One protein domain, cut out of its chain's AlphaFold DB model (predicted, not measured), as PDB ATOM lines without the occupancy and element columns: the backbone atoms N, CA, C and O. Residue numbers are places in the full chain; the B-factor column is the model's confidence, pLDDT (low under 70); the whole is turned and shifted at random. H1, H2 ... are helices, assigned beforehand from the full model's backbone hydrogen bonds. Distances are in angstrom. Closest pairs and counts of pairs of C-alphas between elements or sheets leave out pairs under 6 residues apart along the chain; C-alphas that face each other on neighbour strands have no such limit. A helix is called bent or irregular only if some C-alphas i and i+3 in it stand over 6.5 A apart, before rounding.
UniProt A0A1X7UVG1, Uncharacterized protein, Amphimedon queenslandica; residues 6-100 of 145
ATOM      1  N   GLY A   6     187.608 330.520 259.049       83.00
ATOM      2  CA  GLY A   6     188.599 329.583 259.590       83.00
ATOM      3  C   GLY A   6     188.097 328.656 260.711       83.00
ATOM      4  O   GLY A   6     188.347 327.449 260.632       83.00
ATOM      5  N   PRO A   7     187.339 329.149 261.714       81.81
ATOM      6  CA  PRO A   7     186.728 328.299 262.740       81.81
ATOM      7  C   PRO A   7     185.791 327.214 262.182       81.81
ATOM      8  O   PRO A   7     185.842 326.065 262.613       81.81
ATOM      9  N   LEU A   8     184.974 327.538 261.175       80.38
ATOM     10  CA  LEU A   8     184.057 326.582 260.546       80.38
ATOM     11  C   LEU A   8     184.791 325.511 259.742       80.38
ATOM     12  O   LEU A   8     184.399 324.349 259.778       80.38
ATOM     13  N   ILE A   9     185.854 325.892 259.032       84.31
ATOM     14  CA  ILE A   9     186.679 324.946 258.269       84.31
ATOM     15  C   ILE A   9     187.351 323.953 259.222       84.31
ATOM     16  O   ILE A   9     187.378 322.758 258.940       84.31
ATOM     17  N   ARG A  10     187.846 324.429 260.373       80.38
ATOM     18  CA  ARG A  10     188.404 323.567 261.424       80.38
ATOM     19  C   ARG A  10     187.370 322.617 262.013       80.38
ATOM     20  O   ARG A  10     187.662 321.439 262.166       80.38
ATOM     21  N   LEU A  11     186.174 323.118 262.312       78.88
ATOM     22  CA  LEU A  11     185.078 322.306 262.834       78.88
ATOM     23  C   LEU A  11     184.655 321.224 261.824       78.88
ATOM     24  O   LEU A  11     184.480 320.073 262.204       78.88
ATOM     25  N   LEU A  12     184.557 321.568 260.536       81.12
ATOM     26  CA  LEU A  12     184.257 320.619 259.461       81.12
ATOM     27  C   LEU A  12     185.348 319.544 259.327       81.12
ATOM     28  O   LEU A  12     185.026 318.364 259.254       81.12
ATOM     29  N   GLY A  13     186.624 319.943 259.356       80.69
ATOM     30  CA  GLY A  13     187.753 319.009 259.327       80.69
ATOM     31  C   GLY A  13     187.762 318.049 260.520       80.69
ATOM     32  O   GLY A  13     187.985 316.857 260.335       80.69
ATOM     33  N   ALA A  14     187.419 318.543 261.715       74.69
ATOM     34  CA  ALA A  14     187.315 317.721 262.917       74.69
ATOM     35  C   ALA A  14     186.197 316.663 262.825       74.69
ATOM     36  O   ALA A  14     186.365 315.555 263.329       74.69
ATOM     37  N   PHE A  15     185.076 316.984 262.163       73.00
ATOM     38  CA  PHE A  15     183.992 316.027 261.915       73.00
ATOM     39  C   PHE A  15     184.325 315.006 260.819       73.00
ATOM     40  O   PHE A  15     183.926 313.852 260.945       73.00
ATOM     41  N   ASP A  16     185.043 315.412 259.767       74.25
ATOM     42  CA  ASP A  16     185.396 314.532 258.642       74.25
ATOM     43  C   ASP A  16     186.555 313.570 258.959       74.25
ATOM     44  O   ASP A  16     186.626 312.494 258.365       74.25
ATOM     45  N   GLN A  17     187.476 313.941 259.858       64.56
ATOM     46  CA  GLN A  17     188.678 313.144 260.149       64.56
ATOM     47  C   GLN A  17     188.668 312.409 261.499       64.56
ATOM     48  O   GLN A  17     189.655 311.744 261.799       64.56
ATOM     49  N   GLU A  18     187.584 312.474 262.290       59.72
ATOM     50  CA  GLU A  18     187.580 312.017 263.697       59.72
ATOM     51  C   GLU A  18     188.862 312.468 264.423       59.72
ATOM     52  O   GLU A  18     189.515 311.672 265.094       59.72
ATOM     53  N   ASP A  19     189.268 313.734 264.248       57.78
ATOM     54  CA  ASP A  19     190.496 314.251 264.857       57.78
ATOM     55  C   ASP A  19     190.379 314.134 266.391       57.78
ATOM     56  O   ASP A  19     189.634 314.899 267.014       57.78
ATOM     57  N   PRO A  20     191.123 313.222 267.049       59.00
ATOM     58  CA  PRO A  20     190.904 312.892 268.458       59.00
ATOM     59  C   PRO A  20     191.456 313.959 269.419       59.00
ATOM     60  O   PRO A  20     191.453 313.765 270.633       59.00
ATOM     61  N   ASN A  21     191.949 315.081 268.884       67.06
ATOM     62  CA  ASN A  21     192.666 316.111 269.629       67.06
ATOM     63  C   ASN A  21     191.860 317.392 269.870       67.06
ATOM     64  O   ASN A  21     192.368 318.263 270.574       67.06
ATOM     65  N   LEU A  22     190.645 317.534 269.324       72.44
ATOM     66  CA  LEU A  22     189.807 318.682 269.678       72.44
ATOM     67  C   LEU A  22     189.217 318.481 271.073       72.44
ATOM     68  O   LEU A  22     188.422 317.573 271.321       72.44
ATOM     69  N   THR A  23     189.587 319.363 271.987       83.19
ATOM     70  CA  THR A  23     188.993 319.401 273.319       83.19
ATOM     71  C   THR A  23     187.552 319.913 273.256       83.19
ATOM     72  O   THR A  23     187.157 320.644 272.347       83.19
ATOM     73  N   ILE A  24     186.741 319.553 274.255       83.31
ATOM     74  CA  ILE A  24     185.342 320.007 274.355       83.31
ATOM     75  C   ILE A  24     185.256 321.544 274.388       83.31
ATOM     76  O   ILE A  24     184.334 322.122 273.809       83.31
ATOM     77  N   ASP A  25     186.226 322.202 275.025       86.69
ATOM     78  CA  ASP A  25     186.292 323.662 275.105       86.69
ATOM     79  C   ASP A  25     186.566 324.298 273.735       86.69
ATOM     80  O   ASP A  25     185.888 325.250 273.353       86.69
ATOM     81  N   GLU A  26     187.466 323.719 272.935       84.56
ATOM     82  CA  GLU A  26     187.714 324.181 271.564       84.56
ATOM     83  C   GLU A  26     186.483 323.994 270.674       84.56
ATOM     84  O   GLU A  26     186.123 324.900 269.924       84.56
ATOM     85  N   ILE A  27     185.783 322.860 270.783       83.75
ATOM     86  CA  ILE A  27     184.528 322.634 270.048       83.75
ATOM     87  C   ILE A  27     183.492 323.699 270.421       83.75
ATOM     88  O   ILE A  27     182.821 324.250 269.545       83.75
ATOM     89  N   ARG A  28     183.361 324.018 271.714       87.94
ATOM     90  CA  ARG A  28     182.439 325.051 272.196       87.94
ATOM     91  C   ARG A  28     182.770 326.419 271.603       87.94
ATOM     92  O   ARG A  28     181.855 327.100 271.137       87.94
ATOM     93  N   ASP A  29     184.036 326.814 271.616       87.94
ATOM     94  CA  ASP A  29     184.468 328.107 271.083       87.94
ATOM     95  C   ASP A  29     184.230 328.194 269.570       87.94
ATOM     96  O   ASP A  29     183.650 329.169 269.084       87.94
ATOM     97  N   LEU A  30     184.549 327.128 268.832       85.75
ATOM     98  CA  LEU A  30     184.271 327.035 267.398       85.75
ATOM     99  C   LEU A  30     182.766 327.123 267.094       85.75
ATOM    100  O   LEU A  30     182.371 327.803 266.147       85.75
ATOM    101  N   LEU A  31     181.912 326.481 267.898       87.00
ATOM    102  CA  LEU A  31     180.455 326.567 267.756       87.00
ATOM    103  C   LEU A  31     179.913 327.968 268.068       87.00
ATOM    104  O   LEU A  31     178.987 328.434 267.396       87.00
ATOM    105  N   LEU A  32     180.470 328.658 269.064       89.69
ATOM    106  CA  LEU A  32     180.099 330.041 269.369       89.69
ATOM    107  C   LEU A  32     180.452 330.970 268.208       89.69
ATOM    108  O   LEU A  32     179.614 331.776 267.793       89.69
ATOM    109  N   ASP A  33     181.648 330.833 267.645       87.38
ATOM    110  CA  ASP A  33     182.085 331.642 266.508       87.38
ATOM    111  C   ASP A  33     181.298 331.320 265.232       87.38
ATOM    112  O   ASP A  33     180.881 332.235 264.519       87.38
ATOM    113  N   ALA A  34     180.976 330.046 264.999       85.75
ATOM    114  CA  ALA A  34     180.065 329.611 263.943       85.75
ATOM    115  C   ALA A  34     178.679 330.265 264.069       85.75
ATOM    116  O   ALA A  34     178.138 330.809 263.102       85.75
ATOM    117  N   THR A  35     178.114 330.252 265.278       86.81
ATOM    118  CA  THR A  35     176.793 330.829 265.565       86.81
ATOM    119  C   THR A  35     176.803 332.342 265.369       86.81
ATOM    120  O   THR A  35     175.889 332.896 264.757       86.81
ATOM    121  N   ARG A  36     177.861 333.022 265.827       86.94
ATOM    122  CA  ARG A  36     178.064 334.459 265.603       86.94
ATOM    123  C   ARG A  36     178.165 334.784 264.121       86.94
ATOM    124  O   ARG A  36     177.518 335.724 263.666       86.94
ATOM    125  N   LEU A  37     178.933 334.008 263.356       87.31
ATOM    126  CA  LEU A  37     179.057 334.205 261.916       87.31
ATOM    127  C   LEU A  37     177.705 334.057 261.217       87.31
ATOM    128  O   LEU A  37     177.337 334.914 260.414       87.31
ATOM    129  N   LEU A  38     176.955 333.005 261.549       87.38
ATOM    130  CA  LEU A  38     175.630 332.763 260.988       87.38
ATOM    131  C   LEU A  38     174.654 333.890 261.344       87.38
ATOM    132  O   LEU A  38     173.932 334.376 260.473       87.38
ATOM    133  N   GLY A  39     174.664 334.344 262.600       86.31
ATOM    134  CA  GLY A  39     173.872 335.486 263.055       86.31
ATOM    135  C   GLY A  39     174.202 336.760 262.275       86.31
ATOM    136  O   GLY A  39     173.302 337.410 261.743       86.31
ATOM    137  N   ASN A  40     175.492 337.064 262.112       85.56
ATOM    138  CA  ASN A  40     175.968 338.220 261.354       85.56
ATOM    139  C   ASN A  40     175.582 338.139 259.869       85.56
ATOM    140  O   ASN A  40     175.108 339.119 259.291       85.56
ATOM    141  N   ALA A  41     175.744 336.969 259.247       86.12
ATOM    142  CA  ALA A  41     175.361 336.737 257.858       86.12
ATOM    143  C   ALA A  41     173.843 336.887 257.658       86.12
ATOM    144  O   ALA A  41     173.400 337.549 256.717       86.12
ATOM    145  N   SER A  42     173.045 336.333 258.575       84.50
ATOM    146  CA  SER A  42     171.584 336.460 258.582       84.50
ATOM    147  C   SER A  42     171.140 337.920 258.720       84.50
ATOM    148  O   SER A  42     170.311 338.398 257.938       84.50
ATOM    149  N   ALA A  43     171.746 338.669 259.646       82.19
ATOM    150  CA  ALA A  43     171.486 340.095 259.821       82.19
ATOM    151  C   ALA A  43     171.806 340.892 258.545       82.19
ATOM    152  O   ALA A  43     170.980 341.694 258.091       82.19
ATOM    153  N   GLY A  44     172.951 340.613 257.909       85.69
ATOM    154  CA  GLY A  44     173.339 341.210 256.629       85.69
ATOM    155  C   GLY A  44     172.351 340.900 255.499       85.69
ATOM    156  O   GLY A  44     171.916 341.805 254.783       85.69
ATOM    157  N   MET A  45     171.914 339.645 255.368       84.06
ATOM    158  CA  MET A  45     170.914 339.243 254.372       84.06
ATOM    159  C   MET A  45     169.552 339.905 254.608       84.06
ATOM    160  O   MET A  45     168.922 340.387 253.663       84.06
ATOM    161  N   SER A  46     169.104 339.984 255.862       82.75
ATOM    162  CA  SER A  46     167.874 340.688 256.236       82.75
ATOM    163  C   SER A  46     167.947 342.176 255.878       82.75
ATOM    164  O   SER A  46     167.014 342.733 255.294       82.75
ATOM    165  N   GLN A  47     169.084 342.823 256.155       84.19
ATOM    166  CA  GLN A  47     169.337 344.215 255.785       84.19
ATOM    167  C   GLN A  47     169.288 344.429 254.266       84.19
ATOM    168  O   GLN A  47     168.640 345.369 253.795       84.19
ATOM    169  N   LEU A  48     169.926 343.554 253.484       87.12
ATOM    170  CA  LEU A  48     169.888 343.614 252.021       87.12
ATOM    171  C   LEU A  48     168.463 343.449 251.486       87.12
ATOM    172  O   LEU A  48     168.022 344.251 250.663       87.12
ATOM    173  N   ARG A  49     167.711 342.471 252.004       86.94
ATOM    174  CA  ARG A  49     166.313 342.245 251.615       86.94
ATOM    175  C   ARG A  49     165.444 343.472 251.898       86.94
ATOM    176  O   ARG A  49     164.675 343.889 251.034       86.94
ATOM    177  N   ARG A  50     165.594 344.082 253.079       86.19
ATOM    178  CA  ARG A  50     164.911 345.333 253.443       86.19
ATOM    179  C   ARG A  50     165.261 346.467 252.488       86.19
ATOM    180  O   ARG A  50     164.369 347.175 252.034       86.19
ATOM    181  N   LYS A  51     166.546 346.629 252.165       88.38
ATOM    182  CA  LYS A  51     167.030 347.677 251.263       88.38
ATOM    183  C   LYS A  51     166.406 347.560 249.873       88.38
ATOM    184  O   LYS A  51     165.949 348.567 249.338       88.38
ATOM    185  N   GLU A  52     166.355 346.353 249.314       88.88
ATOM    186  CA  GLU A  52     165.751 346.112 247.999       88.88
ATOM    187  C   GLU A  52     164.239 346.382 247.999       88.88
ATOM    188  O   GLU A  52     163.736 347.046 247.093       88.88
ATOM    189  N   LEU A  53     163.517 345.966 249.047       87.31
ATOM    190  CA  LEU A  53     162.083 346.258 249.172       87.31
ATOM    191  C   LEU A  53     161.793 347.748 249.380       87.31
ATOM    192  O   LEU A  53     160.897 348.298 248.750       87.31
ATOM    193  N   LEU A  54     162.546 348.436 250.239       86.75
ATOM    194  CA  LEU A  54     162.340 349.872 250.440       86.75
ATOM    195  C   LEU A  54     162.665 350.653 249.171       86.75
ATOM    196  O   LEU A  54     161.947 351.585 248.833       86.75
ATOM    197  N   LYS A  55     163.690 350.242 248.420       88.69
ATOM    198  CA  LYS A  55     164.038 350.865 247.143       88.69
ATOM    199  C   LYS A  55     162.925 350.725 246.099       88.69
ATOM    200  O   LYS A  55     162.746 351.656 245.316       88.69
ATOM    201  N   SER A  56     162.195 349.607 246.081       86.25
ATOM    202  CA  SER A  56     161.073 349.407 245.153       86.25
ATOM    203  C   SER A  56     159.801 350.145 245.577       86.25
ATOM    204  O   SER A  56     159.071 350.623 244.713       86.25
ATOM    205  N   VAL A  57     159.552 350.282 246.883       84.94
ATOM    206  CA  VAL A  57     158.363 350.970 247.415       84.94
ATOM    207  C   VAL A  57     158.553 352.487 247.441       84.94
ATOM    208  O   VAL A  57     157.719 353.232 246.929       84.94
ATOM    209  N   ASN A  58     159.635 352.966 248.057       83.19
ATOM    210  CA  ASN A  58     159.949 354.384 248.161       83.19
ATOM    211  C   ASN A  58     161.469 354.597 248.350       83.19
ATOM    212  O   ASN A  58     162.003 354.406 249.446       83.19
ATOM    213  N   PRO A  59     162.192 355.073 247.322       83.75
ATOM    214  CA  PRO A  59     163.639 355.251 247.405       83.75
ATOM    215  C   PRO A  59     164.074 356.308 248.437       83.75
ATOM    216  O   PRO A  59     165.222 356.285 248.870       83.75
ATOM    217  N   GLY A  60     163.180 357.207 248.865       81.12
ATOM    218  CA  GLY A  60     163.475 358.241 249.863       81.12
ATOM    219  C   GLY A  60     163.575 357.734 251.307       81.12
ATOM    220  O   GLY A  60     163.928 358.508 252.191       81.12
ATOM    221  N   ILE A  61     163.260 356.458 251.559       78.88
ATOM    222  CA  ILE A  61     163.272 355.857 252.905       78.88
ATOM    223  C   ILE A  61     164.224 354.660 253.028       78.88
ATOM    224  O   ILE A  61     164.193 353.949 254.027       78.88
ATOM    225  N   VAL A  62     165.089 354.434 252.035       83.94
ATOM    226  CA  VAL A  62     166.022 353.291 251.989       83.94
ATOM    227  C   VAL A  62     166.963 353.250 253.196       83.94
ATOM    228  O   VAL A  62     167.370 352.170 253.619       83.94
ATOM    229  N   ASP A  63     167.263 354.402 253.792       81.69
ATOM    230  CA  ASP A  63     168.125 354.497 254.971       81.69
ATOM    231  C   ASP A  63     167.538 353.785 256.205       81.69
ATOM    232  O   ASP A  63     168.300 353.284 257.032       81.69
ATOM    233  N   LEU A  64     166.208 353.605 256.269       76.69
ATOM    234  CA  LEU A  64     165.536 352.807 257.308       76.69
ATOM    235  C   LEU A  64     165.929 351.323 257.265       76.69
ATOM    236  O   LEU A  64     165.752 350.611 258.250       76.69
ATOM    237  N   ALA A  65     166.492 350.835 256.153       78.62
ATOM    238  CA  ALA A  65     167.010 349.472 256.078       78.62
ATOM    239  C   ALA A  65     168.162 349.228 257.066       78.62
ATOM    240  O   ALA A  65     168.409 348.081 257.424       78.62
ATOM    241  N   LYS A  66     168.887 350.284 257.469       73.94
ATOM    242  CA  LYS A  66     170.052 350.195 258.358       73.94
ATOM    243  C   LYS A  66     169.742 350.469 259.822       73.94
ATOM    244  O   LYS A  66     170.592 350.181 260.653       73.94
ATOM    245  N   GLU A  67     168.592 351.062 260.129       66.06
ATOM    246  CA  GLU A  67     168.264 351.379 261.512       66.06
ATOM    247  C   GLU A  67     168.048 350.070 262.294       66.06
ATOM    248  O   GLU A  67     167.315 349.172 261.860       66.06
ATOM    249  N   ASP A  68     168.712 349.978 263.448       57.06
ATOM    250  CA  ASP A  68     168.742 348.826 264.361       57.06
ATOM    251  C   ASP A  68     167.451 348.735 265.195       57.06
ATOM    252  O   ASP A  68     167.434 348.460 266.385       57.06
ATOM    253  N   ILE A  69     166.312 349.040 264.566       55.06
ATOM    254  CA  ILE A  69     164.991 349.106 265.215       55.06
ATOM    255  C   ILE A  69     164.490 347.700 265.579       55.06
ATOM    256  O   ILE A  69     163.389 347.537 266.092       55.06
ATOM    257  N   ILE A  70     165.253 346.661 265.251       56.75
ATOM    258  CA  ILE A  70     164.684 345.345 265.040       56.75
ATOM    259  C   ILE A  70     165.504 344.234 265.684       56.75
ATOM    260  O   ILE A  70     165.686 343.168 265.105       56.75
ATOM    261  N   GLU A  71     165.908 344.454 266.934       57.06
ATOM    262  CA  GLU A  71     166.282 343.359 267.841       57.06
ATOM    263  C   GLU A  71     165.150 342.306 267.932       57.06
ATOM    264  O   GLU A  71     165.423 341.117 268.054       57.06
ATOM    265  N   ASN A  72     163.888 342.716 267.722       55.81
ATOM    266  CA  ASN A  72     162.702 341.847 267.703       55.81
ATOM    267  C   ASN A  72     162.041 341.752 266.315       55.81
ATOM    268  O   ASN A  72     160.823 341.871 266.181       55.81
ATOM    269  N   ALA A  73     162.839 341.579 265.256       58.38
ATOM    270  CA  ALA A  73     162.298 341.451 263.901       58.38
ATOM    271  C   ALA A  73     161.422 340.219 263.767       58.38
ATOM    272  O   ALA A  73     160.323 340.326 263.258       58.38
ATOM    273  N   ALA A  74     161.858 339.054 264.241       59.97
ATOM    274  CA  ALA A  74     161.119 337.818 264.019       59.97
ATOM    275  C   ALA A  74     159.686 337.900 264.599       59.97
ATOM    276  O   ALA A  74     159.545 338.194 265.786       59.97
ATOM    277  N   PRO A  75     158.617 337.634 263.812       63.94
ATOM    278  CA  PRO A  75     158.568 337.136 262.421       63.94
ATOM    279  C   PRO A  75     158.495 338.205 261.296       63.94
ATOM    280  O   PRO A  75     158.429 337.864 260.115       63.94
ATOM    281  N   TYR A  76     158.483 339.492 261.624       69.88
ATOM    282  CA  TYR A  76     158.317 340.643 260.732       69.88
ATOM    283  C   TYR A  76     159.628 341.209 260.159       69.88
ATOM    284  O   TYR A  76     160.573 341.555 260.860       69.88
ATOM    285  N   LEU A  77     159.657 341.447 258.846       69.19
ATOM    286  CA  LEU A  77     160.864 341.918 258.156       69.19
ATOM    287  C   LEU A  77     161.364 343.304 258.612       69.19
ATOM    288  O   LEU A  77     162.562 343.558 258.546       69.19
ATOM    289  N   PHE A  78     160.466 344.185 259.062       72.50
ATOM    290  CA  PHE A  78     160.791 345.539 259.530       72.50
ATOM    291  C   PHE A  78     160.502 345.761 261.031       72.50
ATOM    292  O   PHE A  78     160.744 346.854 261.539       72.50
ATOM    293  N   GLY A  79     160.028 344.731 261.744       76.12
ATOM    294  CA  GLY A  79     159.514 344.837 263.115       76.12
ATOM    295  C   GLY A  79     158.097 345.404 263.198       76.12
ATOM    296  O   GLY A  79     157.580 345.967 262.232       76.12
ATOM    297  N   SER A  80     157.467 345.263 264.366       77.25
ATOM    298  CA  SER A  80     156.106 345.762 264.632       77.25
ATOM    299  C   SER A  80     155.998 347.286 264.565       77.25
ATOM    300  O   SER A  80     154.967 347.824 264.171       77.25
ATOM    301  N   ASP A  81     157.073 347.992 264.910       77.19
ATOM    302  CA  ASP A  81     157.042 349.446 265.109       77.19
ATOM    303  C   ASP A  81     157.317 350.243 263.824       77.19
ATOM    304  O   ASP A  81     157.278 351.478 263.825       77.19
ATOM    305  N   PHE A  82     157.597 349.552 262.715       79.12
ATOM    306  CA  PHE A  82     157.949 350.179 261.443       79.12
ATOM    307  C   PHE A  82     156.842 351.090 260.910       79.12
ATOM    308  O   PHE A  82     157.118 352.209 260.475       79.12
ATOM    309  N   GLU A  83     155.587 350.641 260.978       82.25
ATOM    310  CA  GLU A  83     154.434 351.412 260.507       82.25
ATOM    311  C   GLU A  83     154.298 352.736 261.267       82.25
ATOM    312  O   GLU A  83     154.162 353.802 260.659       82.25
ATOM    313  N   ARG A  84     154.420 352.686 262.598       82.62
ATOM    314  CA  ARG A  84     154.364 353.872 263.456       82.62
ATOM    315  C   ARG A  84     155.470 354.865 263.099       82.62
ATOM    316  O   ARG A  84     155.180 356.034 262.868       82.62
ATOM    317  N   LYS A  85     156.718 354.405 262.960       79.56
ATOM    318  CA  LYS A  85     157.845 355.277 262.583       79.56
ATOM    319  C   LYS A  85     157.693 355.884 261.189       79.56
ATOM    320  O   LYS A  85     158.061 357.039 260.973       79.56
ATOM    321  N   MET A  86     157.141 355.128 260.242       82.38
ATOM    322  CA  MET A  86     156.824 355.628 258.904       82.38
ATOM    323  C   MET A  86     155.791 356.755 258.954       82.38
ATOM    324  O   MET A  86     155.963 357.778 258.285       82.38
ATOM    325  N   LYS A  87     154.753 356.599 259.781       85.81
ATOM    326  CA  LYS A  87     153.752 357.639 260.018       85.81
ATOM    327  C   LYS A  87     154.378 358.888 260.649       85.81
ATOM    328  O   LYS A  87     154.209 359.976 260.102       85.81
ATOM    329  N   ASP A  88     155.178 358.726 261.701       84.94
ATOM    330  CA  ASP A  88     155.841 359.835 262.400       84.94
ATOM    331  C   ASP A  88     156.781 360.624 261.465       84.94
ATOM    332  O   ASP A  88     156.801 361.860 261.478       84.94
ATOM    333  N   ARG A  89     157.526 359.940 260.581       81.25
ATOM    334  CA  ARG A  89     158.341 360.603 259.544       81.25
ATOM    335  C   ARG A  89     157.480 361.341 258.528       81.25
ATOM    336  O   ARG A  89     157.811 362.471 258.175       81.25
ATOM    337  N   ALA A  90     156.398 360.732 258.045       83.69
ATOM    338  CA  ALA A  90     155.508 361.383 257.089       83.69
ATOM    339  C   ALA A  90     154.883 362.659 257.679       83.69
ATOM    340  O   ALA A  90     154.788 363.676 256.990       83.69
ATOM    341  N   GLU A  91     154.506 362.634 258.957       85.19
ATOM    342  CA  GLU A  91     154.009 363.800 259.691       85.19
ATOM    343  C   GLU A  91     155.103 364.856 259.897       85.19
ATOM    344  O   GLU A  91     154.889 366.030 259.595       85.19
ATOM    345  N   SER A  92     156.312 364.444 260.282       81.56
ATOM    346  CA  SER A  92     157.462 365.347 260.434       81.56
ATOM    347  C   SER A  92     157.824 366.050 259.121       81.56
ATOM    348  O   SER A  92     158.047 367.259 259.098       81.56
ATOM    349  N   VAL A  93     157.821 365.324 257.998       81.31
ATOM    350  CA  VAL A  93     158.062 365.897 256.664       81.31
ATOM    351  C   VAL A  93     156.961 366.884 256.282       81.31
ATOM    352  O   VAL A  93     157.268 367.945 255.735       81.31
ATOM    353  N   LYS A  94     155.689 366.589 256.590       83.19
ATOM    354  CA  LYS A  94     154.575 367.526 256.366       83.19
ATOM    355  C   LYS A  94     154.751 368.818 257.162       83.19
ATOM    356  O   LYS A  94     154.542 369.893 256.614       83.19
ATOM    357  N   LEU A  95     155.176 368.732 258.421       80.56
ATOM    358  CA  LEU A  95     155.436 369.912 259.250       80.56
ATOM    359  C   LEU A  95     156.611 370.739 258.711       80.56
ATOM    360  O   LEU A  95     156.483 371.952 258.564       80.56
ATOM    361  N   LEU A  96     157.720 370.092 258.343       76.12
ATOM    362  CA  LEU A  96     158.890 370.758 257.757       76.12
ATOM    363  C   LEU A  96     158.568 371.426 256.413       76.12
ATOM    364  O   LEU A  96     159.045 372.521 256.117       76.12
ATOM    365  N   THR A  97     157.744 370.795 255.581       74.69
ATOM    366  CA  THR A  97     157.313 371.395 254.310       74.69
ATOM    367  C   THR A  97     156.293 372.511 254.516       74.69
ATOM    368  O   THR A  97     156.374 373.522 253.819       74.69
ATOM    369  N   ALA A  98     155.404 372.406 255.506       71.00
ATOM    370  CA  ALA A  98     154.485 373.482 255.865       71.00
ATOM    371  C   ALA A  98     155.239 374.738 256.333       71.00
ATOM    372  O   ALA A  98     154.934 375.837 255.871       71.00
ATOM    373  N   THR A  99     156.285 374.583 257.151       60.38
ATOM    374  CA  THR A  99     157.142 375.700 257.593       60.38
ATOM    375  C   THR A  99     158.065 376.224 256.494       60.38
ATOM    376  O   THR A  99     158.415 377.397 256.497       60.38
ATOM    377  N   SER A 100     158.414 375.401 255.503       56.12
ATOM    378  CA  SER A 100     159.143 375.850 254.306       56.12
ATOM    379  C   SER A 100     158.240 376.597 253.314       56.12
ATOM    380  O   SER A 100     158.703 377.457 252.564       56.12
TER     381      SER A 100
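What this domain is: This is residues 6 to 100 of the 145 residues of an uncharacterized protein of Amphimedon queenslandica (UniProt A0A1X7UVG1). This is a long, thin rod of helices: H2 makes much of its length, H1 folds back on the first part of H2, and short H3 folds back on its last part. After a long loop, H4 extends the rod beyond that end, where residues 90 to 100 stick out. The printed part has 95 residues with four named helices, in the order H1, H2, H3, H4, and no named strand; the class is all helix. The whole is extended, with a radius of gyration of the C-alphas of 21.1 A and spans of 72 by 23 by 22 A.

How they stand to each other: Start at H1, residues 6 to 17, which touches H2, residues 24 to 57, with residues 7 to 11 alone. Their closest C-alphas are those of Pro 7 and Leu 30, 5.4 A apart, and the helices run opposite ways at a steep tilt of 55 degrees. Further on, H2 and H3, residues 59 to 65, form a helical hairpin, opposite ways at a shallow tilt of 16 degrees. Look for their closest C-alphas at Lys 51 and Ala 65, 5.1 A apart. H3 is irregular, with C-alphas 60 and 63 lying 7.9 A apart. H4, residues 82 to 100, touches no helix but is near H3. H1 and H4 are apart, as are H2 and H4. Every O i to N i+4 pair is within hydrogen-bond range in H1, H2 and H4; in H3 it is 0 of 3, with 2 of 4 O i to N i+3 pairs within range.

Where its parts are: Find C-alpha 6 at (188.599, 329.583, 259.590), where H1 begins its 16.4 A. From C-alpha 24 at (185.342, 320.007, 274.355), H2 runs 49.1 A to C-alpha 57. H3 covers 11.0 A, and H4 runs 26.7 A to C-alpha 100 at (159.143, 375.850, 254.306).

The domain as a whole: The C-alphas farthest apart are those of Pro 20 and Thr 99, at 72.1 A. The printed part has no cut; the link from H3 to H4, residues 66 to 81, is long. Look for pLDDT under 70 at residues 17 to 21, 67 to 77 and 99 to 100.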